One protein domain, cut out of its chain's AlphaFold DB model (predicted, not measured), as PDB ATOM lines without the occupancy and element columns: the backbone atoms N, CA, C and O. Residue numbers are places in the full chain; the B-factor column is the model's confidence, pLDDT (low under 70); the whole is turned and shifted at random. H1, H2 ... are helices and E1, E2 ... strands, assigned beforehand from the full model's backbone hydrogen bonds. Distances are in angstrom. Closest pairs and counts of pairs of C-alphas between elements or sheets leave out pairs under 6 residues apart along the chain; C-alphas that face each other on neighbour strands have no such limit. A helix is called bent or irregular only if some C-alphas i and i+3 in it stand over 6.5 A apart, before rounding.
ATOM      1  N   VAL A  10     142.217 190.330 152.856       96.50
ATOM      2  CA  VAL A  10     143.677 190.201 152.858       96.50
ATOM      3  C   VAL A  10     144.177 190.261 151.422       96.50
ATOM      4  O   VAL A  10     143.612 189.607 150.544       96.50
ATOM      5  N   TYR A  11     145.212 191.062 151.175       95.94
ATOM      6  CA  TYR A  11     145.773 191.262 149.837       95.94
ATOM      7  C   TYR A  11     146.918 190.295 149.544       95.94
ATOM      8  O   TYR A  11     147.598 189.809 150.451       95.94
ATOM      9  N   LYS A  12     147.148 190.052 148.255       95.25
ATOM     10  CA  LYS A  12     148.168 189.145 147.726       95.25
ATOM     11  C   LYS A  12     149.538 189.311 148.362       95.25
ATOM     12  O   LYS A  12     150.137 188.320 148.761       95.25
ATOM     13  N   GLU A  13     150.035 190.535 148.498       95.25
ATOM     14  CA  GLU A  13     151.363 190.797 149.055       95.25
ATOM     15  C   GLU A  13     151.479 190.322 150.505       95.25
ATOM     16  O   GLU A  13     152.505 189.765 150.888       95.25
ATOM     17  N   GLN A  14     150.413 190.474 151.296       96.12
ATOM     18  CA  GLN A  14     150.379 190.005 152.683       96.12
ATOM     19  C   GLN A  14     150.373 188.477 152.748       96.12
ATOM     20  O   GLN A  14     151.087 187.895 153.560       96.12
ATOM     21  N   ILE A  15     149.610 187.831 151.862       97.19
ATOM     22  CA  ILE A  15     149.547 186.368 151.760       97.19
ATOM     23  C   ILE A  15     150.903 185.808 151.333       97.19
ATOM     24  O   ILE A  15     151.402 184.875 151.955       97.19
ATOM     25  N   LEU A  16     151.513 186.386 150.296       97.00
ATOM     26  CA  LEU A  16     152.809 185.960 149.772       97.00
ATOM     27  C   LEU A  16     153.917 186.126 150.806       97.00
ATOM     28  O   LEU A  16     154.723 185.216 150.981       97.00
ATOM     29  N   LEU A  17     153.948 187.268 151.498       97.44
ATOM     30  CA  LEU A  17     154.936 187.511 152.538       97.44
ATOM     31  C   LEU A  17     154.755 186.545 153.709       97.44
ATOM     32  O   LEU A  17     155.721 185.924 154.132       97.44
ATOM     33  N   SER A  18     153.521 186.362 154.179       97.62
ATOM     34  CA  SER A  18     153.201 185.420 155.253       97.62
ATOM     35  C   SER A  18     153.567 183.976 154.890       97.62
ATOM     36  O   SER A  18     154.224 183.287 155.669       97.62
ATOM     37  N   PHE A  19     153.240 183.541 153.670       97.69
ATOM     38  CA  PHE A  19     153.615 182.225 153.157       97.69
ATOM     39  C   PHE A  19     155.134 182.047 153.070       97.69
ATOM     40  O   PHE A  19     155.657 181.008 153.468       97.69
ATOM     41  N   ALA A  20     155.857 183.053 152.570       97.00
ATOM     42  CA  ALA A  20     157.313 183.010 152.509       97.00
ATOM     43  C   ALA A  20     157.927 182.971 153.917       97.00
ATOM     44  O   ALA A  20     158.847 182.193 154.152       97.00
ATOM     45  N   CYS A  21     157.401 183.754 154.862       96.81
ATOM     46  CA  CYS A  21     157.820 183.716 156.259       96.81
ATOM     47  C   CYS A  21     157.658 182.307 156.843       96.81
ATOM     48  O   CYS A  21     158.631 181.752 157.351       96.81
ATOM     49  N   TRP A  22     156.476 181.700 156.698       96.25
ATOM     50  CA  TRP A  22     156.225 180.316 157.109       96.25
ATOM     51  C   TRP A  22     157.228 179.346 156.472       96.25
ATOM     52  O   TRP A  22     157.933 178.628 157.173       96.25
ATOM     53  N   LEU A  23     157.381 179.394 155.146       95.56
ATOM     54  CA  LEU A  23     158.247 178.481 154.398       95.56
ATOM     55  C   LEU A  23     159.717 178.532 154.850       95.56
ATOM     56  O   LEU A  23     160.417 177.523 154.796       95.56
ATOM     57  N   TYR A  24     160.191 179.709 155.266       94.81
ATOM     58  CA  TYR A  24     161.580 179.944 155.657       94.81
ATOM     59  C   TYR A  24     161.854 179.688 157.146       94.81
ATOM     60  O   TYR A  24     163.020 179.519 157.505       94.81
ATOM     61  N   MET A  25     160.823 179.681 157.994       94.19
ATOM     62  CA  MET A  25     160.932 179.355 159.425       94.19
ATOM     63  C   MET A  25     160.633 177.889 159.721       94.19
ATOM     64  O   MET A  25     161.211 177.322 160.647       94.19
ATOM     65  N   SER A  26     159.711 177.282 158.973       91.88
ATOM     66  CA  SER A  26     159.313 175.898 159.189       91.88
ATOM     67  C   SER A  26     160.451 174.937 158.839       91.88
ATOM     68  O   SER A  26     161.092 175.107 157.793       91.88
ATOM     69  N   PRO A  27     160.679 173.890 159.655       89.75
ATOM     70  CA  PRO A  27     161.603 172.821 159.309       89.75
ATOM     71  C   PRO A  27     161.272 172.255 157.918       89.75
ATOM     72  O   PRO A  27     160.112 171.899 157.669       89.75
ATOM     73  N   PRO A  28     162.245 172.174 156.992       88.56
ATOM     74  CA  PRO A  28     162.001 171.697 155.637       88.56
ATOM     75  C   PRO A  28     161.270 170.355 155.575       88.56
ATOM     76  O   PRO A  28     160.412 170.147 154.721       88.56
ATOM     77  N   GLU A  29     161.576 169.442 156.494       86.38
ATOM     78  CA  GLU A  29     161.018 168.094 156.552       86.38
ATOM     79  C   GLU A  29     159.488 168.093 156.702       86.38
ATOM     80  O   GLU A  29     158.820 167.204 156.159       86.38
ATOM     81  N   GLU A  30     158.926 169.094 157.388       86.50
ATOM     82  CA  GLU A  30     157.490 169.192 157.675       86.50
ATOM     83  C   GLU A  30     156.673 169.487 156.420       86.50
ATOM     84  O   GLU A  30     155.665 168.821 156.154       86.50
ATOM     85  N   TRP A  31     157.104 170.461 155.617       88.50
ATOM     86  CA  TRP A  31     156.386 170.826 154.399       88.50
ATOM     87  C   TRP A  31     156.855 170.029 153.185       88.50
ATOM     88  O   TRP A  31     156.024 169.711 152.338       88.50
ATOM     89  N   MET A  32     158.129 169.625 153.090       87.88
ATOM     90  CA  MET A  32     158.610 168.830 151.950       87.88
ATOM     91  C   MET A  32     157.899 167.482 151.880       87.88
ATOM     92  O   MET A  32     157.430 167.086 150.812       87.88
ATOM     93  N   THR A  33     157.754 166.798 153.017       84.38
ATOM     94  CA  THR A  33     157.105 165.481 153.057       84.38
ATOM     95  C   THR A  33     155.641 165.562 152.636       84.38
ATOM     96  O   THR A  33     155.161 164.668 151.945       84.38
ATOM     97  N   LYS A  34     154.935 166.637 153.003       85.69
ATOM     98  CA  LYS A  34     153.517 166.828 152.670       85.69
ATOM     99  C   LYS A  34     153.311 167.352 151.244       85.69
ATOM    100  O   LYS A  34     152.515 166.790 150.492       85.69
ATOM    101  N   ALA A  35     154.054 168.381 150.839       83.06
ATOM    102  CA  ALA A  35     153.931 169.011 149.523       83.06
ATOM    103  C   ALA A  35     154.509 168.152 148.385       83.06
ATOM    104  O   ALA A  35     154.001 168.191 147.262       83.06
ATOM    105  N   PHE A  36     155.552 167.361 148.662       81.19
ATOM    106  CA  PHE A  36     156.294 166.594 147.655       81.19
ATOM    107  C   PHE A  36     156.279 165.077 147.895       81.19
ATOM    108  O   PHE A  36     157.089 164.364 147.296       81.19
ATOM    109  N   SER A  37     155.370 164.566 148.738       69.62
ATOM    110  CA  SER A  37     155.298 163.143 149.107       69.62
ATOM    111  C   SER A  37     155.404 162.214 147.893       69.62
ATOM    112  O   SER A  37     154.548 162.225 147.005       69.62
ATOM    113  N   GLY A  38     156.484 161.426 147.839       61.88
ATOM    114  CA  GLY A  38     156.737 160.473 146.761       61.88
ATOM    115  C   GLY A  38     156.997 161.105 145.389       61.88
ATOM    116  O   GLY A  38     156.649 160.480 144.393       61.88
ATOM    117  N   ARG A  39     157.546 162.329 145.314       67.38
ATOM    118  CA  ARG A  39     157.807 163.052 144.045       67.38
ATOM    119  C   ARG A  39     159.281 163.394 143.799       67.38
ATOM    120  O   ARG A  39     159.682 163.457 142.645       67.38
ATOM    121  N   ILE A  40     160.086 163.575 144.852       59.59
ATOM    122  CA  ILE A  40     161.474 164.083 144.755       59.59
ATOM    123  C   ILE A  40     162.439 163.075 144.095       59.59
ATOM    124  O   ILE A  40     163.367 163.489 143.418       59.59
ATOM    125  N   ASN A  41     162.177 161.764 144.190       54.41
ATOM    126  CA  ASN A  41     163.112 160.719 143.729       54.41
ATOM    127  C   ASN A  41     162.629 159.922 142.503       54.41
ATOM    128  O   ASN A  41     163.205 158.893 142.178       54.41
ATOM    129  N   SER A  53     150.411 162.371 133.288       53.59
ATOM    130  CA  SER A  53     150.543 163.835 133.400       53.59
ATOM    131  C   SER A  53     151.785 164.270 134.192       53.59
ATOM    132  O   SER A  53     151.796 164.161 135.419       53.59
ATOM    133  N   ASP A  54     152.777 164.830 133.491       73.81
ATOM    134  CA  ASP A  54     154.030 165.368 134.048       73.81
ATOM    135  C   ASP A  54     153.828 166.489 135.082       73.81
ATOM    136  O   ASP A  54     154.793 167.014 135.627       73.81
ATOM    137  N   LEU A  55     152.586 166.885 135.356       76.25
ATOM    138  CA  LEU A  55     152.233 167.963 136.264       76.25
ATOM    139  C   LEU A  55     152.058 167.478 137.706       76.25
ATOM    140  O   LEU A  55     151.196 166.658 138.026       76.25
ATOM    141  N   TYR A  56     152.829 168.084 138.602       81.31
ATOM    142  CA  TYR A  56     152.674 167.981 140.043       81.31
ATOM    143  C   TYR A  56     151.867 169.154 140.580       81.31
ATOM    144  O   TYR A  56     152.260 170.303 140.410       81.31
ATOM    145  N   PHE A  57     150.767 168.851 141.270       84.81
ATOM    146  CA  PHE A  57     149.900 169.844 141.904       84.81
ATOM    147  C   PHE A  57     150.314 170.111 143.349       84.81
ATOM    148  O   PHE A  57     150.546 169.171 144.117       84.81
ATOM    149  N   PHE A  58     150.354 171.385 143.713       89.81
ATOM    150  CA  PHE A  58     150.679 171.890 145.037       89.81
ATOM    151  C   PHE A  58     149.496 172.690 145.551       89.81
ATOM    152  O   PHE A  58     149.075 173.645 144.906       89.81
ATOM    153  N   ARG A  59     148.974 172.281 146.702       92.31
ATOM    154  CA  ARG A  59     147.826 172.890 147.367       92.31
ATOM    155  C   ARG A  59     148.278 173.435 148.710       92.31
ATOM    156  O   ARG A  59     148.963 172.716 149.442       92.31
ATOM    157  N   PHE A  60     147.873 174.664 149.015       95.38
ATOM    158  CA  PHE A  60     148.171 175.331 150.277       95.38
ATOM    159  C   PHE A  60     146.894 175.864 150.919       95.38
ATOM    160  O   PHE A  60     146.122 176.610 150.308       95.38
ATOM    161  N   ALA A  61     146.686 175.468 152.171       95.94
ATOM    162  CA  ALA A  61     145.583 175.910 153.006       95.94
ATOM    163  C   ALA A  61     146.112 176.653 154.235       95.94
ATOM    164  O   ALA A  61     147.261 176.470 154.632       95.94
ATOM    165  N   LEU A  62     145.264 177.489 154.823       96.62
ATOM    166  CA  LEU A  62     145.531 178.201 156.065       96.62
ATOM    167  C   LEU A  62     144.530 177.755 157.130       96.62
ATOM    168  O   LEU A  62     143.314 177.750 156.901       96.62
ATOM    169  N   ASN A  63     145.042 177.391 158.297       95.06
ATOM    170  CA  ASN A  63     144.258 177.035 159.473       95.06
ATOM    171  C   ASN A  63     144.780 177.800 160.701       95.06
ATOM    172  O   ASN A  63     145.566 178.728 160.551       95.06
ATOM    173  N   GLY A  64     144.295 177.453 161.896       92.75
ATOM    174  CA  GLY A  64     144.668 178.134 163.144       92.75
ATOM    175  C   GLY A  64     146.100 177.879 163.630       92.75
ATOM    176  O   GLY A  64     146.472 178.450 164.642       92.75
ATOM    177  N   ASP A  65     146.864 177.032 162.937       89.94
ATOM    178  CA  ASP A  65     148.275 176.741 163.220       89.94
ATOM    179  C   ASP A  65     149.202 177.277 162.101       89.94
ATOM    180  O   ASP A  65     150.388 176.951 162.045       89.94
ATOM    181  N   GLY A  66     148.664 178.078 161.173       92.56
ATOM    182  CA  GLY A  66     149.380 178.610 160.016       92.56
ATOM    183  C   GLY A  66     149.120 177.833 158.723       92.56
ATOM    184  O   GLY A  66     148.015 177.339 158.473       92.56
ATOM    185  N   PHE A  67     150.116 177.810 157.833       95.31
ATOM    186  CA  PHE A  67     149.984 177.178 156.522       95.31
ATOM    187  C   PHE A  67     150.166 175.661 156.594       95.31
ATOM    188  O   PHE A  67     151.057 175.137 157.262       95.31
ATOM    189  N   GLU A  68     149.363 174.955 155.808       94.00
ATOM    190  CA  GLU A  68     149.498 173.526 155.569       94.00
ATOM    191  C   GLU A  68     149.527 173.241 154.064       94.00
ATOM    192  O   GLU A  68     148.908 173.941 153.260       94.00
ATOM    193  N   SER A  69     150.264 172.201 153.674       92.31
ATOM    194  CA  SER A  69     150.444 171.810 152.278       92.31
ATOM    195  C   SER A  69     150.058 170.357 152.032       92.31
ATOM    196  O   SER A  69     150.063 169.537 152.950       92.31
ATOM    197  N   GLY A  70     149.748 170.038 150.775       88.12
ATOM    198  CA  GLY A  70     149.470 168.676 150.324       88.12
ATOM    199  C   GLY A  70     147.985 168.393 150.049       88.12
ATOM    200  O   GLY A  70     147.133 169.268 150.217       88.12
ATOM    201  N   PRO A  71     147.663 167.173 149.579       83.50
ATOM    202  CA  PRO A  71     146.299 166.803 149.199       83.50
ATOM    203  C   PRO A  71     145.328 166.906 150.381       83.50
ATOM    204  O   PRO A  71     144.237 167.452 150.227       83.50
ATOM    205  N   ASP A  72     145.780 166.501 151.567       86.88
ATOM    206  CA  ASP A  72     144.986 166.454 152.798       86.88
ATOM    207  C   ASP A  72     145.149 167.709 153.677       86.88
ATOM    208  O   ASP A  72     144.846 167.675 154.867       86.88
ATOM    209  N   ALA A  73     145.640 168.824 153.116       90.06
ATOM    210  CA  ALA A  73     145.816 170.070 153.863       90.06
ATOM    211  C   ALA A  73     144.481 170.570 154.448       90.06
ATOM    212  O   ALA A  73     143.494 170.746 153.717       90.06
ATOM    213  N   ASN A  74     144.459 170.815 155.757       92.12
ATOM    214  CA  ASN A  74     143.279 171.258 156.486       92.12
ATOM    215  C   ASN A  74     143.208 172.786 156.531       92.12
ATOM    216  O   ASN A  74     144.227 173.464 156.646       92.12
ATOM    217  N   GLY A  75     141.990 173.328 156.514       93.75
ATOM    218  CA  GLY A  75     141.741 174.768 156.608       93.75
ATOM    219  C   GLY A  75     141.116 175.360 155.350       93.75
ATOM    220  O   GLY A  75     140.519 174.653 154.536       93.75
ATOM    221  N   VAL A  76     141.230 176.681 155.212       94.62
ATOM    222  CA  VAL A  76     140.752 177.419 154.038       94.62
ATOM    223  C   VAL A  76     141.827 177.368 152.962       94.62
ATOM    224  O   VAL A  76     142.955 177.785 153.201       94.62
ATOM    225  N   GLU A  77     141.490 176.856 151.780       95.25
ATOM    226  CA  GLU A  77     142.410 176.865 150.641       95.25
ATOM    227  C   GLU A  77     142.713 178.305 150.212       95.25
ATOM    228  O   GLU A  77     141.794 179.090 149.977       95.25
ATOM    229  N   ILE A  78     144.001 178.641 150.119       96.06
ATOM    230  CA  ILE A  78     144.454 179.982 149.735       96.06
ATOM    231  C   ILE A  78     144.897 179.998 148.275       96.06
ATOM    232  O   ILE A  78     144.556 180.921 147.538       96.06
ATOM    233  N   PHE A  79     145.658 178.986 147.849       94.81
ATOM    234  CA  PHE A  79     146.108 178.854 146.467       94.81
ATOM    235  C   PHE A  79     146.518 177.419 146.134       94.81
ATOM    236  O   PHE A  79     146.968 176.649 146.987       94.81
ATOM    237  N   THR A  80     146.416 177.107 144.845       93.50
ATOM    238  CA  THR A  80     146.857 175.848 144.250       93.50
ATOM    239  C   THR A  80     147.583 176.153 142.942       93.50
ATOM    240  O   THR A  80     147.170 177.036 142.195       93.50
ATOM    241  N   PHE A  81     148.657 175.426 142.647       91.75
ATOM    242  CA  PHE A  81     149.382 175.545 141.381       91.75
ATOM    243  C   PHE A  81     149.969 174.215 140.938       91.75
ATOM    244  O   PHE A  81     149.921 173.229 141.671       91.75
ATOM    245  N   SER A  82     150.531 174.178 139.730       88.06
ATOM    246  CA  SER A  82     151.232 172.993 139.245       88.06
ATOM    247  C   SER A  82     152.534 173.331 138.537       88.06
ATOM    248  O   SER A  82     152.675 174.406 137.957       88.06
ATOM    249  N   PHE A  83     153.474 172.393 138.587       85.06
ATOM    250  CA  PHE A  83     154.720 172.443 137.830       85.06
ATOM    251  C   PHE A  83     154.987 171.109 137.162       85.06
ATOM    252  O   PHE A  83     154.554 170.066 137.645       85.06
ATOM    253  N   ASN A  84     155.749 171.144 136.073       83.25
ATOM    254  CA  ASN A  84     156.202 169.921 135.436       83.25
ATOM    255  C   ASN A  84     157.272 169.211 136.280       83.25
ATOM    256  O   ASN A  84     158.085 169.849 136.949       83.25
ATOM    257  N   SER A  85     157.315 167.887 136.183       78.88
ATOM    258  CA  SER A  85     158.227 166.984 136.885       78.88
ATOM    259  C   SER A  85     159.703 167.319 136.668       78.88
ATOM    260  O   SER A  85     160.491 167.239 137.609       78.88
ATOM    261  N   TRP A  86     160.073 167.778 135.470       81.06
ATOM    262  CA  TRP A  86     161.437 168.206 135.133       81.06
ATOM    263  C   TRP A  86     161.907 169.444 135.914       81.06
ATOM    264  O   TRP A  86     163.105 169.712 135.987       81.06
ATOM    265  N   MET A  87     160.987 170.207 136.516       84.06
ATOM    266  CA  MET A  87     161.341 171.359 137.346       84.06
ATOM    267  C   MET A  87     161.858 170.951 138.729       84.06
ATOM    268  O   MET A  87     162.479 171.779 139.390       84.06
ATOM    269  N   LEU A  88     161.647 169.706 139.175       85.06
ATOM    270  CA  LEU A  88     162.136 169.213 140.465       85.06
ATOM    271  C   LEU A  88     163.680 169.137 140.516       85.06
ATOM    272  O   LEU A  88     164.346 169.156 139.475       85.06
ATOM    273  N   PRO A  89     164.293 169.161 141.715       84.69
ATOM    274  CA  PRO A  89     165.727 168.915 141.861       84.69
ATOM    275  C   PRO A  89     166.107 167.504 141.398       84.69
ATOM    276  O   PRO A  89     165.318 166.576 141.548       84.69
ATOM    277  N   ASP A  90     167.317 167.368 140.857       81.50
ATOM    278  CA  ASP A  90     167.894 166.065 140.524       81.50
ATOM    279  C   ASP A  90     168.581 165.435 141.753       81.50
ATOM    280  O   ASP A  90     168.922 166.125 142.721       81.50
ATOM    281  N   SER A  91     168.798 164.118 141.709       78.00
ATOM    282  CA  SER A  91     169.426 163.352 142.794       78.00
ATOM    283  C   SER A  91     170.922 163.649 142.976       78.00
ATOM    284  O   SER A  91     171.495 163.312 144.013       78.00
ATOM    285  N   GLN A  92     171.562 164.308 142.004       83.69
ATOM    286  CA  GLN A  92     172.986 164.659 142.019       83.69
ATOM    287  C   GLN A  92     173.249 166.018 142.693       83.69
ATOM    288  O   GLN A  92     174.381 166.315 143.087       83.69
ATOM    289  N   MET A  93     172.222 166.856 142.850       86.62
ATOM    290  CA  MET A  93     172.297 168.125 143.567       86.62
ATOM    291  C   MET A  93     172.561 167.894 145.056       86.62
ATOM    292  O   MET A  93     171.983 167.011 145.683       86.62
ATOM    293  N   SER A  94     173.383 168.750 145.670       90.50
ATOM    294  CA  SER A  94     173.530 168.737 147.128       90.50
ATOM    295  C   SER A  94     172.228 169.146 147.815       90.50
ATOM    296  O   SER A  94     171.500 170.001 147.310       90.50
ATOM    297  N   GLU A  95     171.977 168.610 149.007       88.00
ATOM    298  CA  GLU A  95     170.773 168.875 149.808       88.00
ATOM    299  C   GLU A  95     170.448 170.373 149.930       88.00
ATOM    300  O   GLU A  95     169.327 170.802 149.666       88.00
ATOM    301  N   LYS A  96     171.457 171.209 150.211       89.62
ATOM    302  CA  LYS A  96     171.297 172.670 150.273       89.62
ATOM    303  C   LYS A  96     170.778 173.265 148.957       89.62
ATOM    304  O   LYS A  96     169.939 174.172 148.976       89.62
ATOM    305  N   HIS A  97     171.291 172.807 147.816       89.81
ATOM    306  CA  HIS A  97     170.840 173.285 146.508       89.81
ATOM    307  C   HIS A  97     169.456 172.741 146.153       89.81
ATOM    308  O   HIS A  97     168.656 173.493 145.596       89.81
ATOM    309  N   GLN A  98     169.148 171.490 146.512       90.38
ATOM    310  CA  GLN A  98     167.806 170.928 146.352       90.38
ATOM    311  C   GLN A  98     166.782 171.755 147.132       90.38
ATOM    312  O   GLN A  98     165.813 172.236 146.546       90.38
ATOM    313  N   LEU A  99     167.048 172.019 148.414       91.19
ATOM    314  CA  LEU A  99     166.188 172.838 149.268       91.19
ATOM    315  C   LEU A  99     165.992 174.244 148.691       91.19
ATOM    316  O   LEU A  99     164.863 174.711 148.569       91.19
ATOM    317  N   THR A 100     167.077 174.897 148.264       91.88
ATOM    318  CA  THR A 100     166.999 176.226 147.633       91.88
ATOM    319  C   THR A 100     166.094 176.205 146.399       91.88
ATOM    320  O   THR A 100     165.248 177.083 146.244       91.88
ATOM    321  N   LYS A 101     166.237 175.189 145.537       90.94
ATOM    322  CA  LYS A 101     165.425 175.036 144.325       90.94
ATOM    323  C   LYS A 101     163.949 174.793 144.658       90.94
ATOM    324  O   LYS A 101     163.090 175.426 144.053       90.94
ATOM    325  N   LEU A 102     163.650 173.937 145.634       92.12
ATOM    326  CA  LEU A 102     162.279 173.657 146.078       92.12
ATOM    327  C   LEU A 102     161.601 174.898 146.665       92.12
ATOM    328  O   LEU A 102     160.484 175.223 146.271       92.12
ATOM    329  N   VAL A 103     162.294 175.634 147.538       93.81
ATOM    330  CA  VAL A 103     161.790 176.893 148.107       93.81
ATOM    331  C   VAL A 103     161.478 177.898 146.995       93.81
ATOM    332  O   VAL A 103     160.385 178.461 146.960       93.81
ATOM    333  N   MET A 104     162.389 178.071 146.033       91.50
ATOM    334  CA  MET A 104     162.174 178.974 144.896       91.50
ATOM    335  C   MET A 104     160.987 178.566 144.016       91.50
ATOM    336  O   MET A 104     160.260 179.440 143.539       91.50
ATOM    337  N   LEU A 105     160.775 177.264 143.796       91.75
ATOM    338  CA  LEU A 105     159.601 176.770 143.071       91.75
ATOM    339  C   LEU A 105     158.318 177.150 143.803       91.75
ATOM    340  O   LEU A 105     157.411 177.697 143.182       91.75
ATOM    341  N   LEU A 106     158.254 176.918 145.115       93.50
ATOM    342  CA  LEU A 106     157.069 177.239 145.906       93.50
ATOM    343  C   LEU A 106     156.770 178.742 145.935       93.50
ATOM    344  O   LEU A 106     155.617 179.126 145.754       93.50
ATOM    345  N   VAL A 107     157.793 179.589 146.095       94.62
ATOM    346  CA  VAL A 107     157.636 181.053 146.042       94.62
ATOM    347  C   VAL A 107     157.187 181.511 144.653       94.62
ATOM    348  O   VAL A 107     156.267 182.312 144.527       94.62
ATOM    349  N   THR A 108     157.780 180.976 143.586       92.06
ATOM    350  CA  THR A 108     157.381 181.343 142.218       92.06
ATOM    351  C   THR A 108     155.944 180.903 141.926       92.06
ATOM    352  O   THR A 108     155.156 181.669 141.372       92.06
ATOM    353  N   GLY A 109     155.581 179.681 142.323       92.00
ATOM    354  CA  GLY A 109     154.237 179.138 142.141       92.00
ATOM    355  C   GLY A 109     153.182 179.924 142.913       92.00
ATOM    356  O   GLY A 109     152.117 180.217 142.363       92.00
ATOM    357  N   SER A 110     153.487 180.333 144.150       94.00
ATOM    358  CA  SER A 110     152.574 181.146 144.957       94.00
ATOM    359  C   SER A 110     152.368 182.535 144.353       94.00
ATOM    360  O   SER A 110     151.225 182.962 144.220       94.00
ATOM    361  N   VAL A 111     153.419 183.212 143.879       92.38
ATOM    362  CA  VAL A 111     153.307 184.535 143.232       92.38
ATOM    363  C   VAL A 111     152.330 184.522 142.052       92.38
ATOM    364  O   VAL A 111     151.541 185.456 141.884       92.38
ATOM    365  N   VAL A 112     152.358 183.460 141.246       89.25
ATOM    366  CA  VAL A 112     151.474 183.318 140.078       89.25
ATOM    367  C   VAL A 112     150.034 182.989 140.483       89.25
ATOM    368  O   VAL A 112     149.103 183.390 139.788       89.25
ATOM    369  N   SER A 113     149.840 182.292 141.601       91.38
ATOM    370  CA  SER A 113     148.584 181.573 141.871       91.38
ATOM    371  C   SER A 113     147.782 182.127 143.042       91.38
ATOM    372  O   SER A 113     146.589 181.855 143.147       91.38
ATOM    373  N   VAL A 114     148.410 182.919 143.914       93.56
ATOM    374  CA  VAL A 114     147.707 183.659 144.963       93.56
ATOM    375  C   VAL A 114     146.791 184.705 144.309       93.56
ATOM    376  O   VAL A 114     147.260 185.477 143.457       93.56
ATOM    377  N   PRO A 115     145.499 184.756 144.691       91.00
ATOM    378  CA  PRO A 115     144.569 185.764 144.193       91.00
ATOM    379  C   PRO A 115     144.959 187.164 144.678       91.00
ATOM    380  O   PRO A 115     145.568 187.317 145.733       91.00
ATOM    381  N   GLU A 116     144.554 188.202 143.944       91.94
ATOM    382  CA  GLU A 116     144.841 189.602 144.308       91.94
ATOM    383  C   GLU A 116     144.325 189.970 145.708       91.94
ATOM    384  O   GLU A 116     144.949 190.747 146.433       91.94
ATOM    385  N   TYR A 117     143.199 189.380 146.114       94.62
ATOM    386  CA  TYR A 117     142.705 189.425 147.483       94.62
ATOM    387  C   TYR A 117     141.824 188.212 147.803       94.62
ATOM    388  O   TYR A 117     141.229 187.602 146.912       94.62
ATOM    389  N   ILE A 118     141.691 187.907 149.093       95.06
ATOM    390  CA  ILE A 118     140.765 186.909 149.642       95.06
ATOM    391  C   ILE A 118     140.082 187.482 150.888       95.06
ATOM    392  O   ILE A 118     140.699 188.211 151.666       95.06
ATOM    393  N   ASP A 119     138.801 187.173 151.078       95.06
ATOM    394  CA  ASP A 119     138.084 187.514 152.306       95.06
ATOM    395  C   ASP A 119     138.174 186.314 153.269       95.06
ATOM    396  O   ASP A 119     137.634 185.242 152.991       95.06
ATOM    397  N   LEU A 120     138.876 186.482 154.393       94.44
ATOM    398  CA  LEU A 120     139.127 185.428 155.386       94.44
ATOM    399  C   LEU A 120     138.408 185.719 156.704       94.44
ATOM    400  O   LEU A 120     138.225 186.884 157.049       94.44
ATOM    401  N   PRO A 121     138.031 184.697 157.492       94.44
ATOM    402  CA  PRO A 121     137.662 184.896 158.890       94.44
ATOM    403  C   PRO A 121     138.748 185.674 159.641       94.44
ATOM    404  O   PRO A 121     139.933 185.410 159.450       94.44
ATOM    405  N   GLU A 122     138.356 186.584 160.536       93.75
ATOM    406  CA  GLU A 122     139.290 187.402 161.335       93.75
ATOM    407  C   GLU A 122     140.340 186.558 162.083       93.75
ATOM    408  O   GLU A 122     141.489 186.966 162.200       93.75
ATOM    409  N   SER A 123     139.984 185.339 162.508       93.25
ATOM    410  CA  SER A 123     140.931 184.400 163.118       93.25
ATOM    411  C   SER A 123     142.048 183.962 162.168       93.25
ATOM    412  O   SER A 123     143.177 183.833 162.601       93.25
ATOM    413  N   LEU A 124     141.756 183.746 160.883       95.12
ATOM    414  CA  LEU A 124     142.769 183.356 159.895       95.12
ATOM    415  C   LEU A 124     143.554 184.562 159.368       95.12
ATOM    416  O   LEU A 124     144.699 184.428 158.957       95.12
ATOM    417  N   GLU A 125     142.962 185.755 159.393       95.50
ATOM    418  CA  GLU A 125     143.710 186.982 159.112       95.50
ATOM    419  C   GLU A 125     144.773 187.255 160.183       95.50
ATOM    420  O   GLU A 125     145.886 187.668 159.849       95.50
ATOM    421  N   PHE A 126     144.461 186.951 161.446       94.19
ATOM    422  CA  PHE A 126     145.442 186.989 162.524       94.19
ATOM    423  C   PHE A 126     146.624 186.054 162.239       94.19
ATOM    424  O   PHE A 126     147.764 186.498 162.343       94.19
ATOM    425  N   GLU A 127     146.370 184.826 161.777       95.12
ATOM    426  CA  GLU A 127     147.432 183.875 161.410       95.12
ATOM    427  C   GLU A 127     148.357 184.421 160.318       95.12
ATOM    428  O   GLU A 127     149.575 184.303 160.423       95.12
ATOM    429  N   ILE A 128     147.815 185.114 159.306       96.25
ATOM    430  CA  ILE A 128     148.644 185.770 158.280       96.25
ATOM    431  C   ILE A 128     149.640 186.747 158.918       96.25
ATOM    432  O   ILE A 128     150.819 186.757 158.550       96.25
ATOM    433  N   ARG A 129     149.176 187.565 159.870       96.00
ATOM    434  CA  ARG A 129     150.015 188.549 160.571       96.00
ATOM    435  C   ARG A 129     151.004 187.892 161.521       96.00
ATOM    436  O   ARG A 129     152.134 188.369 161.615       96.00
ATOM    437  N   ASP A 130     150.585 186.839 162.210       96.06
ATOM    438  CA  ASP A 130     151.408 186.149 163.198       96.06
ATOM    439  C   ASP A 130     152.651 185.531 162.553       96.06
ATOM    440  O   ASP A 130     153.756 185.742 163.046       96.06
ATOM    441  N   GLN A 131     152.520 184.911 161.372       96.00
ATOM    442  CA  GLN A 131     153.678 184.385 160.632       96.00
ATOM    443  C   GLN A 131     154.716 185.472 160.311       96.00
ATOM    444  O   GLN A 131     155.920 185.244 160.417       96.00
ATOM    445  N   ILE A 132     154.265 186.674 159.938       96.75
ATOM    446  CA  ILE A 132     155.154 187.801 159.623       96.75
ATOM    447  C   ILE A 132     155.838 188.309 160.898       96.75
ATOM    448  O   ILE A 132     157.048 188.531 160.915       96.75
ATOM    449  N   LEU A 133     155.068 188.469 161.978       96.44
ATOM    450  CA  LEU A 133     155.587 188.939 163.258       96.44
ATOM    451  C   LEU A 133     156.605 187.955 163.845       96.44
ATOM    452  O   LEU A 133     157.683 188.369 164.271       96.44
ATOM    453  N   THR A 134     156.281 186.664 163.844       94.88
ATOM    454  CA  THR A 134     157.155 185.592 164.327       94.88
ATOM    455  C   THR A 134     158.476 185.588 163.559       94.88
ATOM    456  O   THR A 134     159.538 185.541 164.180       94.88
ATOM    457  N   PHE A 135     158.436 185.775 162.237       96.19
ATOM    458  CA  PHE A 135     159.638 185.891 161.408       96.19
ATOM    459  C   PHE A 135     160.554 187.038 161.837       96.19
ATOM    460  O   PHE A 135     161.755 186.845 162.039       96.19
ATOM    461  N   ASP A 136     159.991 188.232 162.021       95.44
ATOM    462  CA  ASP A 136     160.750 189.405 162.460       95.44
ATOM    463  C   ASP A 136     161.345 189.222 163.869       95.44
ATOM    464  O   ASP A 136     162.427 189.739 164.173       95.44
ATOM    465  N   LEU A 137     160.670 188.464 164.739       94.44
ATOM    466  CA  LEU A 137     161.146 188.168 166.091       94.44
ATOM    467  C   LEU A 137     162.326 187.189 166.112       94.44
ATOM    468  O   LEU A 137     163.180 187.317 166.991       94.44
ATOM    469  N   MET A 138     162.422 186.271 165.145       90.81
ATOM    470  CA  MET A 138     163.544 185.328 165.042       90.81
ATOM    471  C   MET A 138     164.865 186.004 164.651       90.81
ATOM    472  O   MET A 138     165.934 185.467 164.930       90.81
ATOM    473  N   ARG A 139     164.827 187.185 164.012       88.69
ATOM    474  CA  ARG A 139     166.022 187.969 163.625       88.69
ATOM    475  C   ARG A 139     167.077 187.165 162.847       88.69
ATOM    476  O   ARG A 139     168.277 187.424 162.963       88.69
ATOM    477  N   GLY A 140     166.625 186.214 162.029       83.50
ATOM    478  CA  GLY A 140     167.470 185.345 161.208       83.50
ATOM    479  C   GLY A 140     167.979 184.081 161.907       83.50
ATOM    480  O   GLY A 140     168.629 183.259 161.261       83.50
ATOM    481  N   GLU A 141     167.683 183.885 163.193       85.75
ATOM    482  CA  GLU A 141     167.983 182.634 163.893       85.75
ATOM    483  C   GLU A 141     167.033 181.529 163.428       85.75
ATOM    484  O   GLU A 141     165.827 181.729 163.388       85.75
ATOM    485  N   ASN A 142     167.570 180.358 163.068       84.06
ATOM    486  CA  ASN A 142     166.805 179.220 162.527       84.06
ATOM    487  C   ASN A 142     165.964 179.538 161.272       84.06
ATOM    488  O   ASN A 142     165.082 178.769 160.912       84.06
ATOM    489  N   VAL A 143     166.267 180.640 160.582       89.00
ATOM    490  CA  VAL A 143     165.625 181.032 159.324       89.00
ATOM    491  C   VAL A 143     166.473 180.554 158.148       89.00
ATOM    492  O   VAL A 143     167.686 180.788 158.099       89.00
ATOM    493  N   PHE A 144     165.850 179.927 157.150       87.75
ATOM    494  CA  PHE A 144     166.523 179.557 155.905       87.75
ATOM    495  C   PHE A 144     167.157 180.795 155.235       87.75
ATOM    496  O   PHE A 144     166.539 181.848 155.132       87.75
ATOM    497  N   LYS A 145     168.426 180.697 154.812       87.94
ATOM    498  CA  LYS A 145     169.282 181.823 154.355       87.94
ATOM    499  C   LYS A 145     169.568 182.937 155.386       87.94
ATOM    500  O   LYS A 145     170.390 183.799 155.090       87.94
ATOM    501  N   GLY A 146     168.990 182.900 156.589       90.75
ATOM    502  CA  GLY A 146     169.308 183.824 157.686       90.75
ATOM    503  C   GLY A 146     168.802 185.258 157.499       90.75
ATOM    504  O   GLY A 146     169.404 186.187 158.041       90.75
ATOM    505  N   TRP A 147     167.729 185.455 156.726       93.56
ATOM    506  CA  TRP A 147     167.090 186.764 156.572       93.56
ATOM    507  C   TRP A 147     166.579 187.287 157.916       93.56
ATOM    508  O   TRP A 147     165.974 186.549 158.688       93.56
ATOM    509  N   LYS A 148     166.817 188.568 158.202       93.00
ATOM    510  CA  LYS A 148     166.608 189.140 159.542       93.00
ATOM    511  C   LYS A 148     165.259 189.817 159.719       93.00
ATOM    512  O   LYS A 148     164.916 190.174 160.842       93.00
ATOM    513  N   SER A 149     164.545 190.051 158.622       96.00
ATOM    514  CA  SER A 149     163.208 190.634 158.641       96.00
ATOM    515  C   SER A 149     162.381 190.186 157.442       96.00
ATOM    516  O   SER A 149     162.923 189.876 156.379       96.00
ATOM    517  N   ALA A 150     161.063 190.231 157.585       95.81
ATOM    518  CA  ALA A 150     160.104 189.984 156.522       95.81
ATOM    519  C   ALA A 150     160.302 190.970 155.356       95.81
ATOM    520  O   ALA A 150     160.185 190.602 154.191       95.81
ATOM    521  N   SER A 151     160.700 192.213 155.648       95.62
ATOM    522  CA  SER A 151     161.028 193.206 154.611       95.62
ATOM    523  C   SER A 151     162.242 192.793 153.771       95.62
ATOM    524  O   SER A 151     162.250 192.973 152.553       95.62
ATOM    525  N   GLU A 152     163.265 192.218 154.408       95.94
ATOM    526  CA  GLU A 152     164.448 191.696 153.720       95.94
ATOM    527  C   GLU A 152     164.103 190.455 152.887       95.94
ATOM    528  O   GLU A 152     164.493 190.382 151.722       95.94
ATOM    529  N   LEU A 153     163.323 189.523 153.446       95.62
ATOM    530  CA  LEU A 153     162.815 188.357 152.720       95.62
ATOM    531  C   LEU A 153     162.007 188.782 151.484       95.62
ATOM    532  O   LEU A 153     162.236 188.274 150.384       95.62
ATOM    533  N   TRP A 154     161.105 189.753 151.648       95.75
ATOM    534  CA  TRP A 154     160.308 190.299 150.556       95.75
ATOM    535  C   TRP A 154     161.195 190.832 149.433       95.75
ATOM    536  O   TRP A 154     161.041 190.424 148.286       95.75
ATOM    537  N   ALA A 155     162.139 191.716 149.756       94.56
ATOM    538  CA  ALA A 155     162.970 192.383 148.760       94.56
ATOM    539  C   ALA A 155     163.881 191.419 147.982       94.56
ATOM    540  O   ALA A 155     164.122 191.644 146.796       94.56
ATOM    541  N   ASN A 156     164.385 190.369 148.637       93.50
ATOM    542  CA  ASN A 156     165.404 189.492 148.057       93.50
ATOM    543  C   ASN A 156     164.842 188.227 147.407       93.50
ATOM    544  O   ASN A 156     165.386 187.793 146.397       93.50
ATOM    545  N   ASP A 157     163.778 187.644 147.960       92.69
ATOM    546  CA  ASP A 157     163.318 186.315 147.543       92.69
ATOM    547  C   ASP A 157     161.861 186.291 147.054       92.69
ATOM    548  O   ASP A 157     161.509 185.377 146.319       92.69
ATOM    549  N   VAL A 158     161.013 187.277 147.385       92.94
ATOM    550  CA  VAL A 158     159.610 187.303 146.913       92.94
ATOM    551  C   VAL A 158     159.419 188.288 145.760       92.94
ATOM    552  O   VAL A 158     159.013 187.906 144.663       92.94
ATOM    553  N   PHE A 159     159.758 189.560 145.971       90.81
ATOM    554  CA  PHE A 159     159.575 190.647 145.008       90.81
ATOM    555  C   PHE A 159     160.274 190.420 143.654       90.81
ATOM    556  O   PHE A 159     159.667 190.700 142.622       90.81
ATOM    557  N   PRO A 160     161.493 189.856 143.568       90.19
ATOM    558  CA  PRO A 160     162.102 189.586 142.262       90.19
ATOM    559  C   PRO A 160     161.261 188.646 141.388       90.19
ATOM    560  O   PRO A 160     161.261 188.766 140.163       90.19
ATOM    561  N   HIS A 161     160.482 187.761 142.010       82.31
ATOM    562  CA  HIS A 161     159.598 186.829 141.317       82.31
ATOM    563  C   HIS A 161     158.249 187.460 140.951       82.31
ATOM    564  O   HIS A 161     157.599 186.989 140.019       82.31
ATOM    565  N   THR A 162     157.847 188.571 141.582       72.75
ATOM    566  CA  THR A 162     156.637 189.315 141.184       72.75
ATOM    567  C   THR A 162     156.816 190.038 139.850       72.75
ATOM    568  O   THR A 162     155.840 190.277 139.149       72.75
ATOM    569  N   SER A 163     158.051 190.291 139.406       59.81
ATOM    570  CA  SER A 163     158.321 190.862 138.075       59.81
ATOM    571  C   SER A 163     157.931 189.921 136.920       59.81
ATOM    572  O   SER A 163     157.662 190.389 135.814       59.81
ATOM    573  N   LEU A 164     157.829 188.607 137.168       54.09
ATOM    574  CA  LEU A 164     157.290 187.648 136.194       54.09
ATOM    575  C   LEU A 164     155.805 187.921 135.883       54.09
ATOM    576  O   LEU A 164     155.377 187.680 134.758       54.09
ATOM    577  N   TYR A 165     155.049 188.479 136.836       49.22
ATOM    578  CA  TYR A 165     153.629 188.829 136.696       49.22
ATOM    579  C   TYR A 165     153.395 189.969 135.694       49.22
ATOM    580  O   TYR A 165     152.468 189.916 134.890       49.22
ATOM    581  N   LEU A 166     154.269 190.982 135.690       48.59
ATOM    582  CA  LEU A 166     154.142 192.130 134.784       48.59
ATOM    583  C   LEU A 166     154.370 191.748 133.314       48.59
ATOM    584  O   LEU A 166     153.772 192.356 132.429       48.59
ATOM    585  N   ASN A 167     155.185 190.722 133.055       42.12
ATOM    586  CA  ASN A 167     155.467 190.251 131.698       42.12
ATOM    587  C   ASN A 167     154.472 189.183 131.211       42.12
ATOM    588  O   ASN A 167     154.193 189.122 130.016       42.12
ATOM    589  N   SER A 168     153.907 188.354 132.097       41.28
ATOM    590  CA  SER A 168     152.910 187.341 131.713       41.28
ATOM    591  C   SER A 168     151.497 187.913 131.554       41.28
ATOM    592  O   SER A 168     150.760 187.456 130.682       41.28
ATOM    593  N   ALA A 169     151.136 188.969 132.295       38.94
ATOM    594  CA  ALA A 169     149.858 189.669 132.130       38.94
ATOM    595  C   ALA A 169     149.735 190.434 130.792       38.94
ATOM    596  O   ALA A 169     148.627 190.758 130.375       38.94
ATOM    597  N   GLN A 170     150.847 190.698 130.094       34.00
ATOM    598  CA  GLN A 170     150.835 191.293 128.748       34.00
ATOM    599  C   GLN A 170     150.576 190.274 127.622       34.00
ATOM    600  O   GLN A 170     150.289 190.680 126.499       34.00
TER     601      GLN A 170
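This is residues 10 to 41 and 53 to 170 of the 173 residues of an uncharacterized protein of Buttiauxella sp. BIGb0552 (UniProt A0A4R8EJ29). A sheet of three strands has H1 and H3 across one face, and H5 crosses these two helices on their side away from the sheet. H4 packs steeply on H1, H2 stands beside the sheet at its level, and the short strand E4 lies off the sheet beside residues 10 to 11. The printed part has 150 residues with five named helices and four named strands, in the order H1 H2 E1 E2 E3 H3 E4 H4 H5; the sheet, E2 E1 E3, is antiparallel. The class is mixed, helices and strands. It is compact, with a radius of gyration of the C-alphas of 14.8 A and spans of 41 by 34 by 33 A.

H1, residues 12 to 25, begins at C-alpha 12 (148.168, 189.145, 147.726) and is 19.9 A long. H2 is residues 28 to 35. E1, residues 55 to 63, spans 26.2 A, E2 is residues 66 to 69, and E3, residues 76 to 84, spans 25.3 A. H3, residues 95 to 113, is 26.8 A long. E4, residues 117 to 121, leads into H4, residues 122 to 138, 24.6 A long, with a kink of 25 degrees near residue 129. H5, residues 150 to 168, is 26.0 A long and ends at C-alpha 168 (152.910, 187.341, 131.713); it has a kink of 46 degrees near residue 159 and is only just irregular, C-alphas 156 and 159 being 6.7 A apart.

E1 and E2 form an antiparallel hairpin, with N 68 and O 61 at 2.8 A. E1 and E3 are antiparallel, with N 58 and O 81 at 2.8 A. H1, H3 and H4 on one face of the sheet make two layers, helices over strands. H1 runs across the strands at a height over the sheet of 9.8 A. H3 lies over E3 at a height of 11.0 A. H1 and H3 touch at a shallow tilt of 17 degrees, opposite ways, closest at the C-alphas of Leu 16 and Val 111, 6.7 A. H4 touches H1 with residues 128 to 135 alone, closest at the C-alphas of Ser 18 and Ile 132, 5.3 A. H5, not on the sheet, touches H3 with residues 157 to 165 alone, closest at the C-alphas of Thr 108 and His 161, 6.0 A. H2 is at the sheet's level, with the C-alphas of Ala 35 and Ser 69 closest at 5.3 A. Each O i to N i+4 pair is within hydrogen-bond range in H1 and H3, against 3 of 4 in H2, 12 of 13 in H4 and 7 of 15 in H5, where 9 of 16 O i to N i+3 pairs are.

The C-alphas of Gln 92 and Glu 122 are the farthest apart, 45.0 A. Residues 42 to 52 are not printed; C-alphas 41 and 53 are 16.6 A apart. The link from H4 to H5 is long. Residues 37 to 41, 53 and 163 to 170 have pLDDT under 70.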